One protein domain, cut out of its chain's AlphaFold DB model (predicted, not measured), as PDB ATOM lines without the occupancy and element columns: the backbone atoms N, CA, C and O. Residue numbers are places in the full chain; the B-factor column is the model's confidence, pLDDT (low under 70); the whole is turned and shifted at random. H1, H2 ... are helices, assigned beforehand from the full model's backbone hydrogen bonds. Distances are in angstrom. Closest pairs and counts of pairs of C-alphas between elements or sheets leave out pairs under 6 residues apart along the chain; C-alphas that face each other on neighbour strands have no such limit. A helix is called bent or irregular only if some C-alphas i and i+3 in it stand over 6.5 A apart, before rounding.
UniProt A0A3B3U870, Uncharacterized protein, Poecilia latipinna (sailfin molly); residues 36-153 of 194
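What this domain is: This is residues 36 to 153 of the 194 residues of an uncharacterized protein of Poecilia latipinna (sailfin molly) (UniProt A0A3B3U870). One long helix, H1, makes one side of an elongated body, and the chain folds back along it as two shorter helices, H2 then H3, placed nearly end to end. H4 and H5 pack across the end of this layer where H1 begins, H6 packs on H3, and residues 144 to 153, with H8, stick out as a tail beyond H7. The printed part has 118 residues with eight named helices, H1 to H8 in chain order, and no named strand; the class is all helix. It is loose, with a radius of gyration of the C-alphas of 17.5 A, and spans 52 by 31 by 22 A.

How they stand to each other: H1, residues 39 to 69, touches H2, residues 73 to 84, with residues 59 to 67 alone; the closest C-alphas, of Ile 60 and Ala 83, are 4.1 A apart. The two form a helical hairpin, at a shallow tilt of 22 degrees, opposite ways. H1 touches H3, residues 86 to 102, with residues 49 to 60 alone, at a shallow tilt of 11 degrees, opposite ways, closest at the C-alphas of Val 56 and Tyr 88, 7.4 A. H2 and H3 only just touch, only at the corner, with 3 pairs of C-alphas within 8 A, closest at Glu 81 and Val 87, 7.0 A. H4, residues 105 to 110, is about perpendicular to H1, at 80 degrees, and touches it, closest at the C-alphas of Ala 39 and Val 107, 5.7 A. H5, residues 113 to 123, touches H3 at a steep tilt of 58 degrees, closest at the C-alphas of Gly 96 and Lys 123, 4.3 A. H5 also touches H1, closest at the C-alphas of Leu 46 and Phe 119, 7.5 A. H6, residues 126 to 129, touches H3, closest at the C-alphas of Gln 89 and Ala 128, 4.6 A. H7, residues 132 to 143, is close to H2 but not clearly touching, with the C-alphas of Ala 84 and Gln 139 6.7 A apart. H8, residues 148 to 153, touches no helix. Every O i to N i+4 pair is within hydrogen-bond range in H3, H4, H5 and H7; H1 has 26 of 27, H2 7 of 8 and H8 1 of 2, and H6 is too short for such a pair.

Where its parts are: H1 begins at C-alpha 39, (-19.372, 0.659, -33.572), and is 44.1 A long. H3 is 23.7 A, H7 17.1 A, H5 15.4 A and H2 14.4 A. H2 is irregular, but only just: C-alphas 81 and 84 are 6.6 A apart. H8 ends at C-alpha 153, (-43.622, -47.087, -33.317).

The domain as a whole: The two C-alphas farthest apart, of Ser 40 and Arg 152, are 55.7 A apart. The printed part has no cut, and the seven links between successive helices are tight. Mean pLDDT of the printed part is 84.7; residues 82 to 85 and 140 to 153 are under 70.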
ATOM      1  N   ALA A  36     -28.033   3.210 -32.492       97.31
ATOM      2  CA  ALA A  36     -27.655   3.616 -33.836       97.31
ATOM      3  C   ALA A  36     -26.700   2.589 -34.467       97.31
ATOM      4  O   ALA A  36     -25.982   1.879 -33.762       97.31
ATOM      5  N   ASP A  37     -26.640   2.555 -35.801       97.62
ATOM      6  CA  ASP A  37     -25.701   1.713 -36.554       97.62
ATOM      7  C   ASP A  37     -24.269   2.279 -36.489       97.62
ATOM      8  O   ASP A  37     -23.743   2.857 -37.437       97.62
ATOM      9  N   THR A  38     -23.651   2.196 -35.311       98.00
ATOM     10  CA  THR A  38     -22.280   2.657 -35.055       98.00
ATOM     11  C   THR A  38     -21.526   1.640 -34.207       98.00
ATOM     12  O   THR A  38     -22.121   0.916 -33.408       98.00
ATOM     13  N   ALA A  39     -20.196   1.602 -34.329       96.75
ATOM     14  CA  ALA A  39     -19.372   0.659 -33.572       96.75
ATOM     15  C   ALA A  39     -19.498   0.848 -32.047       96.75
ATOM     16  O   ALA A  39     -19.552  -0.131 -31.305       96.75
ATOM     17  N   SER A  40     -19.602   2.094 -31.568       97.88
ATOM     18  CA  SER A  40     -19.808   2.387 -30.144       97.88
ATOM     19  C   SER A  40     -21.146   1.858 -29.633       97.88
ATOM     20  O   SER A  40     -21.196   1.265 -28.556       97.88
ATOM     21  N   ASP A  41     -22.219   2.016 -30.412       98.00
ATOM     22  CA  ASP A  41     -23.533   1.501 -30.028       98.00
ATOM     23  C   ASP A  41     -23.640  -0.012 -30.163       98.00
ATOM     24  O   ASP A  41     -24.351  -0.633 -29.380       98.00
ATOM     25  N   ALA A  42     -22.883  -0.627 -31.070       97.62
ATOM     26  CA  ALA A  42     -22.773  -2.079 -31.144       97.62
ATOM     27  C   ALA A  42     -22.113  -2.662 -29.880       97.62
ATOM     28  O   ALA A  42     -22.568  -3.673 -29.345       97.62
ATOM     29  N   LEU A  43     -21.076  -2.004 -29.349       98.06
ATOM     30  CA  LEU A  43     -20.452  -2.400 -28.081       98.06
ATOM     31  C   LEU A  43     -21.382  -2.160 -26.884       98.06
ATOM     32  O   LEU A  43     -21.479  -3.014 -26.002       98.06
ATOM     33  N   ARG A  44     -22.111  -1.035 -26.875       98.00
ATOM     34  CA  ARG A  44     -23.143  -0.752 -25.864       98.00
ATOM     35  C   ARG A  44     -24.245  -1.810 -25.885       98.00
ATOM     36  O   ARG A  44     -24.570  -2.362 -24.841       98.00
ATOM     37  N   PHE A  45     -24.729  -2.173 -27.072       98.12
ATOM     38  CA  PHE A  45     -25.701  -3.246 -27.269       98.12
ATOM     39  C   PHE A  45     -25.225  -4.575 -26.677       98.12
ATOM     40  O   PHE A  45     -25.989  -5.230 -25.975       98.12
ATOM     41  N   LEU A  46     -23.969  -4.978 -26.912       97.69
ATOM     42  CA  LEU A  46     -23.428  -6.210 -26.325       97.69
ATOM     43  C   LEU A  46     -23.328  -6.141 -24.799       97.69
ATOM     44  O   LEU A  46     -23.601  -7.138 -24.129       97.69
ATOM     45  N   SER A  47     -22.950  -4.988 -24.248       97.31
ATOM     46  CA  SER A  47     -22.904  -4.777 -22.798       97.31
ATOM     47  C   SER A  47     -24.294  -4.909 -22.172       97.31
ATOM     48  O   SER A  47     -24.476  -5.673 -21.222       97.31
ATOM     49  N   ASP A  48     -25.287  -4.219 -22.739       97.00
ATOM     50  CA  ASP A  48     -26.675  -4.265 -22.271       97.00
ATOM     51  C   ASP A  48     -27.269  -5.673 -22.425       97.00
ATOM     52  O   ASP A  48     -27.948  -6.169 -21.519       97.00
ATOM     53  N   TYR A  49     -26.967  -6.342 -23.546       96.44
ATOM     54  CA  TYR A  49     -27.347  -7.733 -23.777       96.44
ATOM     55  C   TYR A  49     -26.782  -8.626 -22.681       96.44
ATOM     56  O   TYR A  49     -27.530  -9.417 -22.127       96.44
ATOM     57  N   ASN A  50     -25.493  -8.508 -22.343       96.12
ATOM     58  CA  ASN A  50     -24.866  -9.395 -21.366       96.12
ATOM     59  C   ASN A  50     -25.468  -9.221 -19.963       96.12
ATOM     60  O   ASN A  50     -25.839 -10.210 -19.338       96.12
ATOM     61  N   ILE A  51     -25.651  -7.974 -19.512       94.69
ATOM     62  CA  ILE A  51     -26.282  -7.669 -18.216       94.69
ATOM     63  C   ILE A  51     -27.700  -8.254 -18.155       94.69
ATOM     64  O   ILE A  51     -28.081  -8.898 -17.176       94.69
ATOM     65  N   THR A  52     -28.482  -8.063 -19.218       94.56
ATOM     66  CA  THR A  52     -29.868  -8.545 -19.276       94.56
ATOM     67  C   THR A  52     -29.925 -10.069 -19.399       94.56
ATOM     68  O   THR A  52     -30.739 -10.721 -18.745       94.56
ATOM     69  N   ALA A  53     -29.047 -10.652 -20.218       93.12
ATOM     70  CA  ALA A  53     -28.952 -12.086 -20.437       93.12
ATOM     71  C   ALA A  53     -28.637 -12.810 -19.129       93.12
ATOM     72  O   ALA A  53     -29.319 -13.779 -18.813       93.12
ATOM     73  N   GLU A  54     -27.664 -12.342 -18.348       93.38
ATOM     74  CA  GLU A  54     -27.318 -12.950 -17.058       93.38
ATOM     75  C   GLU A  54     -28.536 -13.045 -16.126       93.38
ATOM     76  O   GLU A  54     -28.804 -14.109 -15.565       93.38
ATOM     77  N   GLU A  55     -29.337 -11.978 -16.035       91.19
ATOM     78  CA  GLU A  55     -30.572 -11.969 -15.243       91.19
ATOM     79  C   GLU A  55     -31.615 -12.962 -15.792       91.19
ATOM     80  O   GLU A  55     -32.207 -13.744 -15.038       91.19
ATOM     81  N   VAL A  56     -31.845 -12.958 -17.107       90.50
ATOM     82  CA  VAL A  56     -32.816 -13.851 -17.759       90.50
ATOM     83  C   VAL A  56     -32.398 -15.312 -17.587       90.50
ATOM     84  O   VAL A  56     -33.184 -16.124 -17.098       90.50
ATOM     85  N   PHE A  57     -31.156 -15.662 -17.919       90.00
ATOM     86  CA  PHE A  57     -30.646 -17.030 -17.818       90.00
ATOM     87  C   PHE A  57     -30.605 -17.533 -16.378       90.00
ATOM     88  O   PHE A  57     -30.891 -18.713 -16.153       90.00
ATOM     89  N   PHE A  58     -30.316 -16.666 -15.404       91.69
ATOM     90  CA  PHE A  58     -30.416 -17.021 -13.993       91.69
ATOM     91  C   PHE A  58     -31.844 -17.445 -13.634       91.69
ATOM     92  O   PHE A  58     -32.052 -18.571 -13.185       91.69
ATOM     93  N   ASN A  59     -32.844 -16.603 -13.925       88.00
ATOM     94  CA  ASN A  59     -34.249 -16.900 -13.620       88.00
ATOM     95  C   ASN A  59     -34.729 -18.208 -14.273       88.00
ATOM     96  O   ASN A  59     -35.416 -19.018 -13.646       88.00
ATOM     97  N   ILE A  60     -34.335 -18.428 -15.526       87.62
ATOM     98  CA  ILE A  60     -34.671 -19.626 -16.301       87.62
ATOM     99  C   ILE A  60     -34.026 -20.877 -15.708       87.62
ATOM    100  O   ILE A  60     -34.684 -21.901 -15.506       87.62
ATOM    101  N   THR A  61     -32.743 -20.801 -15.380       88.62
ATOM    102  CA  THR A  61     -32.014 -21.935 -14.808       88.62
ATOM    103  C   THR A  61     -32.546 -22.275 -13.418       88.62
ATOM    104  O   THR A  61     -32.766 -23.449 -13.119       88.62
ATOM    105  N   SER A  62     -32.840 -21.268 -12.593       89.38
ATOM    106  CA  SER A  62     -33.408 -21.455 -11.256       89.38
ATOM    107  C   SER A  62     -34.802 -22.081 -11.289       89.38
ATOM    108  O   SER A  62     -35.071 -22.993 -10.511       89.38
ATOM    109  N   ALA A  63     -35.683 -21.663 -12.204       86.06
ATOM    110  CA  ALA A  63     -36.989 -22.306 -12.360       86.06
ATOM    111  C   ALA A  63     -36.852 -23.786 -12.774       86.06
ATOM    112  O   ALA A  63     -37.563 -24.639 -12.237       86.06
ATOM    113  N   SER A  64     -35.873 -24.103 -13.633       85.75
ATOM    114  CA  SER A  64     -35.581 -25.483 -14.067       85.75
ATOM    115  C   SER A  64     -35.086 -26.339 -12.930       85.75
ATOM    116  O   SER A  64     -35.585 -27.443 -12.706       85.75
ATOM    117  N   TRP A  65     -34.162 -25.795 -12.151       90.75
ATOM    118  CA  TRP A  65     -33.675 -26.436 -10.949       90.75
ATOM    119  C   TRP A  65     -34.804 -26.716  -9.950       90.75
ATOM    120  O   TRP A  65     -34.940 -27.847  -9.479       90.75
ATOM    121  N   ASN A  66     -35.655 -25.724  -9.675       90.19
ATOM    122  CA  ASN A  66     -36.774 -25.856  -8.740       90.19
ATOM    123  C   ASN A  66     -37.775 -26.928  -9.184       90.19
ATOM    124  O   ASN A  66     -38.243 -27.708  -8.358       90.19
ATOM    125  N   TYR A  67     -38.080 -27.008 -10.480       86.94
ATOM    126  CA  TYR A  67     -38.923 -28.076 -11.015       86.94
ATOM    127  C   TYR A  67     -38.262 -29.448 -10.882       86.94
ATOM    128  O   TYR A  67     -38.877 -30.368 -10.351       86.94
ATOM    129  N   ASN A  68     -37.004 -29.585 -11.308       88.00
ATOM    130  CA  ASN A  68     -36.312 -30.876 -11.309       88.00
ATOM    131  C   ASN A  68     -36.063 -31.428  -9.898       88.00
ATOM    132  O   ASN A  68     -35.970 -32.640  -9.727       88.00
ATOM    133  N   THR A  69     -35.955 -30.557  -8.893       93.38
ATOM    134  CA  THR A  69     -35.728 -30.949  -7.492       93.38
ATOM    135  C   THR A  69     -37.012 -31.041  -6.669       93.38
ATOM    136  O   THR A  69     -37.023 -31.710  -5.638       93.38
ATOM    137  N   ASN A  70     -38.103 -30.413  -7.115       93.12
ATOM    138  CA  ASN A  70     -39.389 -30.428  -6.429       93.12
ATOM    139  C   ASN A  70     -40.549 -30.470  -7.440       93.12
ATOM    140  O   ASN A  70     -41.035 -29.438  -7.921       93.12
ATOM    141  N   LEU A  71     -41.005 -31.687  -7.746       91.69
ATOM    142  CA  LEU A  71     -42.012 -31.979  -8.766       91.69
ATOM    143  C   LEU A  71     -43.432 -31.656  -8.276       91.69
ATOM    144  O   LEU A  71     -44.198 -32.534  -7.887       91.69
ATOM    145  N   THR A  72     -43.791 -30.375  -8.323       92.38
ATOM    146  CA  THR A  72     -45.149 -29.879  -8.048       92.38
ATOM    147  C   THR A  72     -45.782 -29.284  -9.301       92.38
ATOM    148  O   THR A  72     -45.084 -28.864 -10.228       92.38
ATOM    149  N   GLU A  73     -47.113 -29.189  -9.330       88.50
ATOM    150  CA  GLU A  73     -47.833 -28.513 -10.416       88.50
ATOM    151  C   GLU A  73     -47.421 -27.038 -10.543       88.50
ATOM    152  O   GLU A  73     -47.177 -26.553 -11.649       88.50
ATOM    153  N   LEU A  74     -47.239 -26.351  -9.407       88.31
ATOM    154  CA  LEU A  74     -46.753 -24.972  -9.372       88.31
ATOM    155  C   LEU A  74     -45.382 -24.843 -10.050       88.31
ATOM    156  O   LEU A  74     -45.218 -24.003 -10.934       88.31
ATOM    157  N   ASN A  75     -44.415 -25.689  -9.686       84.69
ATOM    158  CA  ASN A  75     -43.079 -25.642 -10.285       84.69
ATOM    159  C   ASN A  75     -43.090 -26.086 -11.751       84.69
ATOM    160  O   ASN A  75     -42.317 -25.567 -12.550       84.69
ATOM    161  N   SER A  76     -43.991 -26.997 -12.132       83.81
ATOM    162  CA  SER A  76     -44.195 -27.380 -13.532       83.81
ATOM    163  C   SER A  76     -44.658 -26.189 -14.370       83.81
ATOM    164  O   SER A  76     -44.088 -25.933 -15.434       83.81
ATOM    165  N   ARG A  77     -45.633 -25.418 -13.867       82.31
ATOM    166  CA  ARG A  77     -46.120 -24.198 -14.520       82.31
ATOM    167  C   ARG A  77     -45.038 -23.123 -14.579       82.31
ATOM    168  O   ARG A  77     -44.756 -22.630 -15.668       82.31
ATOM    169  N   LEU A  78     -44.382 -22.826 -13.456       79.94
ATOM    170  CA  LEU A  78     -43.297 -21.839 -13.401       79.94
ATOM    171  C   LEU A  78     -42.151 -22.210 -14.346       79.94
ATOM    172  O   LEU A  78     -41.629 -21.343 -15.038       79.94
ATOM    173  N   GLN A  79     -41.803 -23.494 -14.444       80.56
ATOM    174  CA  GLN A  79     -40.835 -23.964 -15.426       80.56
ATOM    175  C   GLN A  79     -41.298 -23.680 -16.851       80.56
ATOM    176  O   GLN A  79     -40.477 -23.298 -17.667       80.56
ATOM    177  N   VAL A  80     -42.574 -23.878 -17.194       76.38
ATOM    178  CA  VAL A  80     -43.074 -23.585 -18.550       76.38
ATOM    179  C   VAL A  80     -43.033 -22.090 -18.857       76.38
ATOM    180  O   VAL A  80     -42.512 -21.700 -19.902       76.38
ATOM    181  N   GLU A  81     -43.548 -21.277 -17.937       74.56
ATOM    182  CA  GLU A  81     -43.658 -19.825 -18.081       74.56
ATOM    183  C   GLU A  81     -42.284 -19.155 -18.133       74.56
ATOM    184  O   GLU A  81     -41.992 -18.413 -19.070       74.56
ATOM    185  N   HIS A  82     -41.426 -19.446 -17.153       69.44
ATOM    186  CA  HIS A  82     -40.120 -18.813 -17.040       69.44
ATOM    187  C   HIS A  82     -39.089 -19.491 -17.927       69.44
ATOM    188  O   HIS A  82     -38.421 -18.819 -18.700       69.44
ATOM    189  N   ALA A  83     -38.947 -20.809 -17.842       63.38
ATOM    190  CA  ALA A  83     -37.728 -21.462 -18.296       63.38
ATOM    191  C   ALA A  83     -37.847 -22.277 -19.577       63.38
ATOM    192  O   ALA A  83     -36.858 -22.467 -20.281       63.38
ATOM    193  N   ALA A  84     -39.029 -22.799 -19.881       56.06
ATOM    194  CA  ALA A  84     -39.148 -23.806 -20.909       56.06
ATOM    195  C   ALA A  84     -39.072 -23.188 -22.295       56.06
ATOM    196  O   ALA A  84     -38.519 -23.838 -23.171       56.06
ATOM    197  N   SER A  85     -39.592 -21.981 -22.536       58.12
ATOM    198  CA  SER A  85     -39.525 -21.422 -23.890       58.12
ATOM    199  C   SER A  85     -39.914 -19.959 -23.999       58.12
ATOM    200  O   SER A  85     -39.200 -19.232 -24.667       58.12
ATOM    201  N   LEU A  86     -40.984 -19.492 -23.352       73.38
ATOM    202  CA  LEU A  86     -41.568 -18.209 -23.760       73.38
ATOM    203  C   LEU A  86     -40.692 -17.007 -23.420       73.38
ATOM    204  O   LEU A  86     -40.419 -16.201 -24.299       73.38
ATOM    205  N   VAL A  87     -40.195 -16.906 -22.186       82.69
ATOM    206  CA  VAL A  87     -39.289 -15.807 -21.822       82.69
ATOM    207  C   VAL A  87     -37.990 -15.889 -22.623       82.69
ATOM    208  O   VAL A  87     -37.592 -14.893 -23.218       82.69
ATOM    209  N   TYR A  88     -37.360 -17.067 -22.693       84.12
ATOM    210  CA  TYR A  88     -36.114 -17.250 -23.447       84.12
ATOM    211  C   TYR A  88     -36.271 -16.930 -24.936       84.12
ATOM    212  O   TYR A  88     -35.444 -16.227 -25.505       84.12
ATOM    213  N   GLN A  89     -37.318 -17.446 -25.578       86.62
ATOM    214  CA  GLN A  89     -37.556 -17.250 -27.003       86.62
ATOM    215  C   GLN A  89     -37.966 -15.819 -27.296       86.62
ATOM    216  O   GLN A  89     -37.448 -15.261 -28.249       86.62
ATOM    217  N   ASN A  90     -38.810 -15.197 -26.469       89.00
ATOM    218  CA  ASN A  90     -39.148 -13.784 -26.632       89.00
ATOM    219  C   ASN A  90     -37.906 -12.899 -26.450       89.00
ATOM    220  O   ASN A  90     -37.710 -11.959 -27.211       89.00
ATOM    221  N   PHE A  91     -37.041 -13.219 -25.481       91.56
ATOM    222  CA  PHE A  91     -35.761 -12.537 -25.288       91.56
ATOM    223  C   PHE A  91     -34.846 -12.714 -26.509       91.56
ATOM    224  O   PHE A  91     -34.378 -11.731 -27.080       91.56
ATOM    225  N   SER A  92     -34.637 -13.957 -26.951       92.25
ATOM    226  CA  SER A  92     -33.805 -14.277 -28.114       92.25
ATOM    227  C   SER A  92     -34.339 -13.625 -29.390       92.25
ATOM    228  O   SER A  92     -33.560 -13.040 -30.139       92.25
ATOM    229  N   GLU A  93     -35.656 -13.650 -29.608       93.00
ATOM    230  CA  GLU A  93     -36.333 -12.968 -30.711       93.00
ATOM    231  C   GLU A  93     -36.101 -11.462 -30.646       93.00
ATOM    232  O   GLU A  93     -35.586 -10.897 -31.605       93.00
ATOM    233  N   ALA A  94     -36.420 -10.811 -29.525       94.12
ATOM    234  CA  ALA A  94     -36.326  -9.360 -29.401       94.12
ATOM    235  C   ALA A  94     -34.894  -8.856 -29.636       94.12
ATOM    236  O   ALA A  94     -34.672  -7.965 -30.459       94.12
ATOM    237  N   TRP A  95     -33.911  -9.453 -28.959       96.50
ATOM    238  CA  TRP A  95     -32.510  -9.048 -29.072       96.50
ATOM    239  C   TRP A  95     -31.897  -9.445 -30.413       96.50
ATOM    240  O   TRP A  95     -31.227  -8.629 -31.047       96.50
ATOM    241  N   GLY A  96     -32.156 -10.660 -30.895       96.31
ATOM    242  CA  GLY A  96     -31.617 -11.124 -32.168       96.31
ATOM    243  C   GLY A  96     -32.232 -10.413 -33.374       96.31
ATOM    244  O   GLY A  96     -31.519 -10.121 -34.334       96.31
ATOM    245  N   MET A  97     -33.525 -10.071 -33.328       95.88
ATOM    246  CA  MET A  97     -34.169  -9.254 -34.361       95.88
ATOM    247  C   MET A  97     -33.659  -7.817 -34.332       95.88
ATOM    248  O   MET A  97     -33.287  -7.308 -35.388       95.88
ATOM    249  N   LYS A  98     -33.543  -7.187 -33.152       96.50
ATOM    250  CA  LYS A  98     -32.954  -5.842 -33.034       96.50
ATOM    251  C   LYS A  98     -31.526  -5.821 -33.596       96.50
ATOM    252  O   LYS A  98     -31.205  -4.952 -34.402       96.50
ATOM    253  N   ALA A  99     -30.702  -6.820 -33.267       96.25
ATOM    254  CA  ALA A  99     -29.340  -6.932 -33.791       96.25
ATOM    255  C   ALA A  99     -29.290  -7.053 -35.323       96.25
ATOM    256  O   ALA A  99     -28.410  -6.477 -35.955       96.25
ATOM    257  N   LYS A 100     -30.223  -7.802 -35.930       95.81
ATOM    258  CA  LYS A 100     -30.326  -7.948 -37.393       95.81
ATOM    259  C   LYS A 100     -30.837  -6.692 -38.095       95.81
ATOM    260  O   LYS A 100     -30.486  -6.483 -39.248       95.81
ATOM    261  N   GLN A 101     -31.702  -5.922 -37.439       96.00
ATOM    262  CA  GLN A 101     -32.345  -4.745 -38.024       96.00
ATOM    263  C   GLN A 101     -31.448  -3.509 -38.003       96.00
ATOM    264  O   GLN A 101     -31.487  -2.728 -38.947       96.00
ATOM    265  N   ILE A 102     -30.688  -3.317 -36.922       97.06
ATOM    266  CA  ILE A 102     -29.951  -2.071 -36.692       97.06
ATOM    267  C   ILE A 102     -28.521  -2.139 -37.222       97.06
ATOM    268  O   ILE A 102     -28.083  -1.188 -37.857       97.06
ATOM    269  N   PHE A 103     -27.793  -3.229 -36.960       97.25
ATOM    270  CA  PHE A 103     -26.353  -3.260 -37.211       97.25
ATOM    271  C   PHE A 103     -26.012  -3.820 -38.590       97.25
ATOM    272  O   PHE A 103     -26.264  -4.997 -38.879       97.25
ATOM    273  N   SER A 104     -25.393  -2.980 -39.415       96.56
ATOM    274  CA  SER A 104     -24.906  -3.343 -40.741       96.56
ATOM    275  C   SER A 104     -23.668  -4.242 -40.674       96.56
ATOM    276  O   SER A 104     -22.926  -4.280 -39.687       96.56
ATOM    277  N   GLU A 105     -23.419  -4.998 -41.743       95.12
ATOM    278  CA  GLU A 105     -22.251  -5.883 -41.808       95.12
ATOM    279  C   GLU A 105     -20.936  -5.085 -41.825       95.12
ATOM    280  O   GLU A 105     -19.904  -5.579 -41.372       95.12
ATOM    281  N   GLU A 106     -20.962  -3.842 -42.306       95.81
ATOM    282  CA  GLU A 106     -19.846  -2.897 -42.294       95.81
ATOM    283  C   GLU A 106     -19.444  -2.541 -40.859       95.81
ATOM    284  O   GLU A 106     -18.271  -2.674 -40.496       95.81
ATOM    285  N   VAL A 107     -20.417  -2.165 -40.021       96.31
ATOM    286  CA  VAL A 107     -20.176  -1.874 -38.601       96.31
ATOM    287  C   VAL A 107     -19.693  -3.126 -37.877       96.31
ATOM    288  O   VAL A 107     -18.685  -3.069 -37.171       96.31
ATOM    289  N   LEU A 108     -20.316  -4.284 -38.103       95.00
ATOM    290  CA  LEU A 108     -19.912  -5.537 -37.455       95.00
ATOM    291  C   LEU A 108     -18.497  -6.001 -37.841       95.00
ATOM    292  O   LEU A 108     -17.801  -6.588 -37.013       95.00
ATOM    293  N   LYS A 109     -18.045  -5.733 -39.073       95.69
ATOM    294  CA  LYS A 109     -16.667  -6.017 -39.519       95.69
ATOM    295  C   LYS A 109     -15.627  -5.087 -38.897       95.69
ATOM    296  O   LYS A 109     -14.465  -5.471 -38.826       95.69
ATOM    297  N   SER A 110     -16.031  -3.892 -38.466       96.50
ATOM    298  CA  SER A 110     -15.143  -2.946 -37.776       96.50
ATOM    299  C   SER A 110     -14.856  -3.334 -36.318       96.50
ATOM    300  O   SER A 110     -13.908  -2.825 -35.723       96.50
ATOM    301  N   LEU A 111     -15.656  -4.242 -35.743       96.56
ATOM    302  CA  LEU A 111     -15.500  -4.721 -34.371       96.56
ATOM    303  C   LEU A 111     -14.362  -5.741 -34.230       96.56
ATOM    304  O   LEU A 111     -13.885  -6.335 -35.199       96.56
ATOM    305  N   SER A 112     -13.967  -5.997 -32.980       97.44
ATOM    306  CA  SER A 112     -13.018  -7.063 -32.669       97.44
ATOM    307  C   SER A 112     -13.582  -8.444 -33.035       97.44
ATOM    308  O   SER A 112     -14.795  -8.670 -33.071       97.44
ATOM    309  N   GLU A 113     -12.693  -9.408 -33.275       96.56
ATOM    310  CA  GLU A 113     -13.081 -10.780 -33.619       96.56
ATOM    311  C   GLU A 113     -13.980 -11.418 -32.549       96.56
ATOM    312  O   GLU A 113     -14.990 -12.047 -32.880       96.56
ATOM    313  N   LYS A 114     -13.657 -11.164 -31.275       96.75
ATOM    314  CA  LYS A 114     -14.425 -11.606 -30.110       96.75
ATOM    315  C   LYS A 114     -15.848 -11.048 -30.138       96.75
ATOM    316  O   LYS A 114     -16.803 -11.812 -30.003       96.75
ATOM    317  N   ASP A 115     -16.000  -9.744 -30.343       97.25
ATOM    318  CA  ASP A 115     -17.311  -9.079 -30.308       97.25
ATOM    319  C   ASP A 115     -18.180  -9.503 -31.494       97.25
ATOM    320  O   ASP A 115     -19.377  -9.754 -31.350       97.25
ATOM    321  N   ARG A 116     -17.564  -9.703 -32.662       96.44
ATOM    322  CA  ARG A 116     -18.249 -10.239 -33.841       96.44
ATOM    323  C   ARG A 116     -18.791 -11.651 -33.599       96.44
ATOM    324  O   ARG A 116     -19.893 -11.965 -34.052       96.44
ATOM    325  N   ARG A 117     -18.058 -12.509 -32.874       96.44
ATOM    326  CA  ARG A 117     -18.567 -13.834 -32.468       96.44
ATOM    327  C   ARG A 117     -19.760 -13.725 -31.524       96.44
ATOM    328  O   ARG A 117     -20.719 -14.473 -31.695       96.44
ATOM    329  N   LEU A 118     -19.719 -12.796 -30.567       96.31
ATOM    330  CA  LEU A 118     -20.846 -12.552 -29.665       96.31
ATOM    331  C   LEU A 118     -22.086 -12.118 -30.454       96.31
ATOM    332  O   LEU A 118     -23.145 -12.719 -30.297       96.31
ATOM    333  N   PHE A 119     -21.938 -11.177 -31.387       95.88
ATOM    334  CA  PHE A 119     -23.023 -10.770 -32.283       95.88
ATOM    335  C   PHE A 119     -23.582 -11.920 -33.121       95.88
ATOM    336  O   PHE A 119     -24.797 -12.023 -33.277       95.88
ATOM    337  N   ALA A 120     -22.725 -12.798 -33.649       95.06
ATOM    338  CA  ALA A 120     -23.180 -13.976 -34.385       95.06
ATOM    339  C   ALA A 120     -24.050 -14.894 -33.508       95.06
ATOM    340  O   ALA A 120     -25.068 -15.400 -33.979       95.06
ATOM    341  N   GLY A 121     -23.689 -15.050 -32.229       94.75
ATOM    342  CA  GLY A 121     -24.502 -15.755 -31.239       94.75
ATOM    343  C   GLY A 121     -25.847 -15.072 -30.985       94.75
ATOM    344  O   GLY A 121     -26.878 -15.732 -31.040       94.75
ATOM    345  N   VAL A 122     -25.860 -13.750 -30.785       95.31
ATOM    346  CA  VAL A 122     -27.102 -12.987 -30.546       95.31
ATOM    347  C   VAL A 122     -28.034 -13.008 -31.766       95.31
ATOM    348  O   VAL A 122     -29.243 -13.167 -31.620       95.31
ATOM    349  N   LYS A 123     -27.498 -12.904 -32.991       94.06
ATOM    350  CA  LYS A 123     -28.283 -12.970 -34.243       94.06
ATOM    351  C   LYS A 123     -28.857 -14.374 -34.508       94.06
ATOM    352  O   LYS A 123     -29.751 -14.524 -35.349       94.06
ATOM    353  N   PHE A 124     -28.367 -15.412 -33.834       92.81
ATOM    354  CA  PHE A 124     -28.858 -16.775 -34.001       92.81
ATOM    355  C   PHE A 124     -30.115 -17.022 -33.148       92.81
ATOM    356  O   PHE A 124     -30.041 -17.239 -31.945       92.81
ATOM    357  N   LEU A 125     -31.289 -17.017 -33.793       86.62
ATOM    358  CA  LEU A 125     -32.595 -17.104 -33.118       86.62
ATOM    359  C   LEU A 125     -33.018 -18.533 -32.726       86.62
ATOM    360  O   LEU A 125     -33.817 -18.722 -31.812       86.62
ATOM    361  N   GLY A 126     -32.541 -19.564 -33.430       86.81
ATOM    362  CA  GLY A 126     -32.973 -20.946 -33.188       86.81
ATOM    363  C   GLY A 126     -34.504 -21.115 -33.230       86.81
ATOM    364  O   GLY A 126     -35.150 -20.736 -34.206       86.81
ATOM    365  N   SER A 127     -35.093 -21.672 -32.164       82.06
ATOM    366  CA  SER A 127     -36.550 -21.872 -32.043       82.06
ATOM    367  C   SER A 127     -37.347 -20.580 -31.852       82.06
ATOM    368  O   SER A 127     -38.560 -20.590 -32.048       82.06
ATOM    369  N   ALA A 128     -36.689 -19.461 -31.537       86.12
ATOM    370  CA  ALA A 128     -37.337 -18.154 -31.469       86.12
ATOM    371  C   ALA A 128     -37.803 -17.653 -32.848       86.12
ATOM    372  O   ALA A 128     -38.603 -16.731 -32.922       86.12
ATOM    373  N   ASN A 129     -37.372 -18.289 -33.942       88.62
ATOM    374  CA  ASN A 129     -37.841 -17.976 -35.292       88.62
ATOM    375  C   ASN A 129     -39.253 -18.520 -35.603       88.62
ATOM    376  O   ASN A 129     -39.799 -18.217 -36.662       88.62
ATOM    377  N   LEU A 130     -39.822 -19.366 -34.737       85.81
ATOM    378  CA  LEU A 130     -41.151 -19.952 -34.932       85.81
ATOM    379  C   LEU A 130     -42.262 -19.029 -34.395       85.81
ATOM    380  O   LEU A 130     -42.029 -18.307 -33.421       85.81
ATOM    381  N   PRO A 131     -43.486 -19.098 -34.954       85.88
ATOM    382  CA  PRO A 131     -44.662 -18.453 -34.380       85.88
ATOM    383  C   PRO A 131     -44.942 -18.927 -32.950       85.88
ATOM    384  O   PRO A 131     -44.736 -20.091 -32.607       85.88
ATOM    385  N   GLN A 132     -45.500 -18.044 -32.121       79.94
ATOM    386  CA  GLN A 132     -45.731 -18.297 -30.693       79.94
ATOM    387  C   GLN A 132     -46.504 -19.596 -30.391       79.94
ATOM    388  O   GLN A 132     -46.202 -20.269 -29.408       79.94
ATOM    389  N   ALA A 133     -47.485 -19.963 -31.219       78.50
ATOM    390  CA  ALA A 133     -48.255 -21.194 -31.034       78.50
ATOM    391  C   ALA A 133     -47.385 -22.455 -31.212       78.50
ATOM    392  O   ALA A 133     -47.406 -23.349 -30.368       78.50
ATOM    393  N   GLU A 134     -46.553 -22.482 -32.254       80.69
ATOM    394  CA  GLU A 134     -45.633 -23.589 -32.545       80.69
ATOM    395  C   GLU A 134     -44.509 -23.678 -31.505       80.69
ATOM    396  O   GLU A 134     -44.063 -24.765 -31.139       80.69
ATOM    397  N   ARG A 135     -44.080 -22.530 -30.966       79.69
ATOM    398  CA  ARG A 135     -43.094 -22.454 -29.879       79.69
ATOM    399  C   ARG A 135     -43.536 -23.225 -28.636       79.69
ATOM    400  O   ARG A 135     -42.741 -23.955 -28.040       79.69
ATOM    401  N   VAL A 136     -44.812 -23.100 -28.274       74.19
ATOM    402  CA  VAL A 136     -45.417 -23.834 -27.155       74.19
ATOM    403  C   VAL A 136     -45.500 -25.328 -27.466       74.19
ATOM    404  O   VAL A 136     -45.129 -26.151 -26.629       74.19
ATOM    405  N   GLU A 137     -45.927 -25.688 -28.676       74.88
ATOM    406  CA  GLU A 137     -46.058 -27.083 -29.105       74.88
ATOM    407  C   GLU A 137     -44.718 -27.830 -29.083       74.88
ATOM    408  O   GLU A 137     -44.598 -28.855 -28.407       74.88
ATOM    409  N   VAL A 138     -43.678 -27.277 -29.722       74.44
ATOM    410  CA  VAL A 138     -42.320 -27.849 -29.725       74.44
ATOM    411  C   VAL A 138     -41.821 -28.074 -28.299       74.44
ATOM    412  O   VAL A 138     -41.135 -29.062 -28.017       74.44
ATOM    413  N   GLN A 139     -42.180 -27.184 -27.375       70.06
ATOM    414  CA  GLN A 139     -41.775 -27.300 -25.986       70.06
ATOM    415  C   GLN A 139     -42.497 -28.429 -25.243       70.06
ATOM    416  O   GLN A 139     -41.855 -29.168 -24.484       70.06
ATOM    417  N   TYR A 140     -43.801 -28.599 -25.464       65.44
ATOM    418  CA  TYR A 140     -44.543 -29.743 -24.934       65.44
ATOM    419  C   TYR A 140     -43.982 -31.060 -25.475       65.44
ATOM    420  O   TYR A 140     -43.718 -31.974 -24.691       65.44
ATOM    421  N   SER A 141     -43.704 -31.139 -26.780       65.62
ATOM    422  CA  SER A 141     -43.110 -32.331 -27.396       65.62
ATOM    423  C   SER A 141     -41.709 -32.642 -26.861       65.62
ATOM    424  O   SER A 141     -41.363 -33.807 -26.700       65.62
ATOM    425  N   ARG A 142     -40.902 -31.620 -26.542       63.03
ATOM    426  CA  ARG A 142     -39.557 -31.807 -25.972       63.03
ATOM    427  C   ARG A 142     -39.594 -32.321 -24.529       63.03
ATOM    428  O   ARG A 142     -38.730 -33.104 -24.149       63.03
ATOM    429  N   LYS A 143     -40.582 -31.901 -23.726       57.22
ATOM    430  CA  LYS A 143     -40.810 -32.458 -22.377       57.22
ATOM    431  C   LYS A 143     -41.351 -33.886 -22.434       57.22
ATOM    432  O   LYS A 143     -40.985 -34.711 -21.604       57.22
ATOM    433  N   PHE A 144     -42.228 -34.163 -23.392       45.81
ATOM    434  CA  PHE A 144     -42.903 -35.445 -23.547       45.81
ATOM    435  C   PHE A 144     -42.229 -36.258 -24.657       45.81
ATOM    436  O   PHE A 144     -42.816 -36.533 -25.703       45.81
ATOM    437  N   TRP A 145     -40.955 -36.599 -24.446       31.97
ATOM    438  CA  TRP A 145     -40.280 -37.596 -25.268       31.97
ATOM    439  C   TRP A 145     -40.334 -38.971 -24.575       31.97
ATOM    440  O   TRP A 145     -39.935 -39.069 -23.414       31.97
ATOM    441  N   PRO A 146     -40.793 -40.030 -25.270       45.25
ATOM    442  CA  PRO A 146     -41.216 -40.031 -26.666       45.25
ATOM    443  C   PRO A 146     -42.639 -39.478 -26.796       45.25
ATOM    444  O   PRO A 146     -43.474 -39.689 -25.914       45.25
ATOM    445  N   SER A 147     -42.933 -38.798 -27.910       39.41
ATOM    446  CA  SER A 147     -44.312 -38.400 -28.211       39.41
ATOM    447  C   SER A 147     -45.217 -39.643 -28.159       39.41
ATOM    448  O   SER A 147     -44.759 -40.738 -28.505       39.41
ATOM    449  N   PRO A 148     -46.501 -39.544 -27.766       49.38
ATOM    450  CA  PRO A 148     -47.389 -40.711 -27.757       49.38
ATOM    451  C   PRO A 148     -47.439 -41.408 -29.127       49.38
ATOM    452  O   PRO A 148     -47.639 -42.617 -29.222       49.38
ATOM    453  N   GLU A 149     -47.207 -40.646 -30.198       45.44
ATOM    454  CA  GLU A 149     -47.100 -41.144 -31.567       45.44
ATOM    455  C   GLU A 149     -45.783 -41.876 -31.846       45.44
ATOM    456  O   GLU A 149     -45.786 -42.888 -32.545       45.44
ATOM    457  N   ALA A 150     -44.672 -41.425 -31.262       40.22
ATOM    458  CA  ALA A 150     -43.396 -42.125 -31.291       40.22
ATOM    459  C   ALA A 150     -43.469 -43.445 -30.501       40.22
ATOM    460  O   ALA A 150     -43.005 -44.473 -30.992       40.22
ATOM    461  N   ILE A 151     -44.132 -43.476 -29.337       45.62
ATOM    462  CA  ILE A 151     -44.313 -44.708 -28.538       45.62
ATOM    463  C   ILE A 151     -45.061 -45.795 -29.331       45.62
ATOM    464  O   ILE A 151     -44.718 -46.977 -29.212       45.62
ATOM    465  N   ARG A 152     -46.013 -45.415 -30.204       42.31
ATOM    466  CA  ARG A 152     -46.700 -46.362 -31.107       42.31
ATOM    467  C   ARG A 152     -45.746 -47.091 -32.060       42.31
ATOM    468  O   ARG A 152     -46.066 -48.198 -32.475       42.31
ATOM    469  N   ASN A 153     -44.591 -46.507 -32.384       38.31
ATOM    470  CA  ASN A 153     -43.622 -47.087 -33.317       38.31
ATOM    471  C   ASN A 153     -42.435 -47.781 -32.621       38.31
ATOM    472  O   ASN A 153     -41.842 -48.687 -33.201       38.31
TER     473      ASN A 153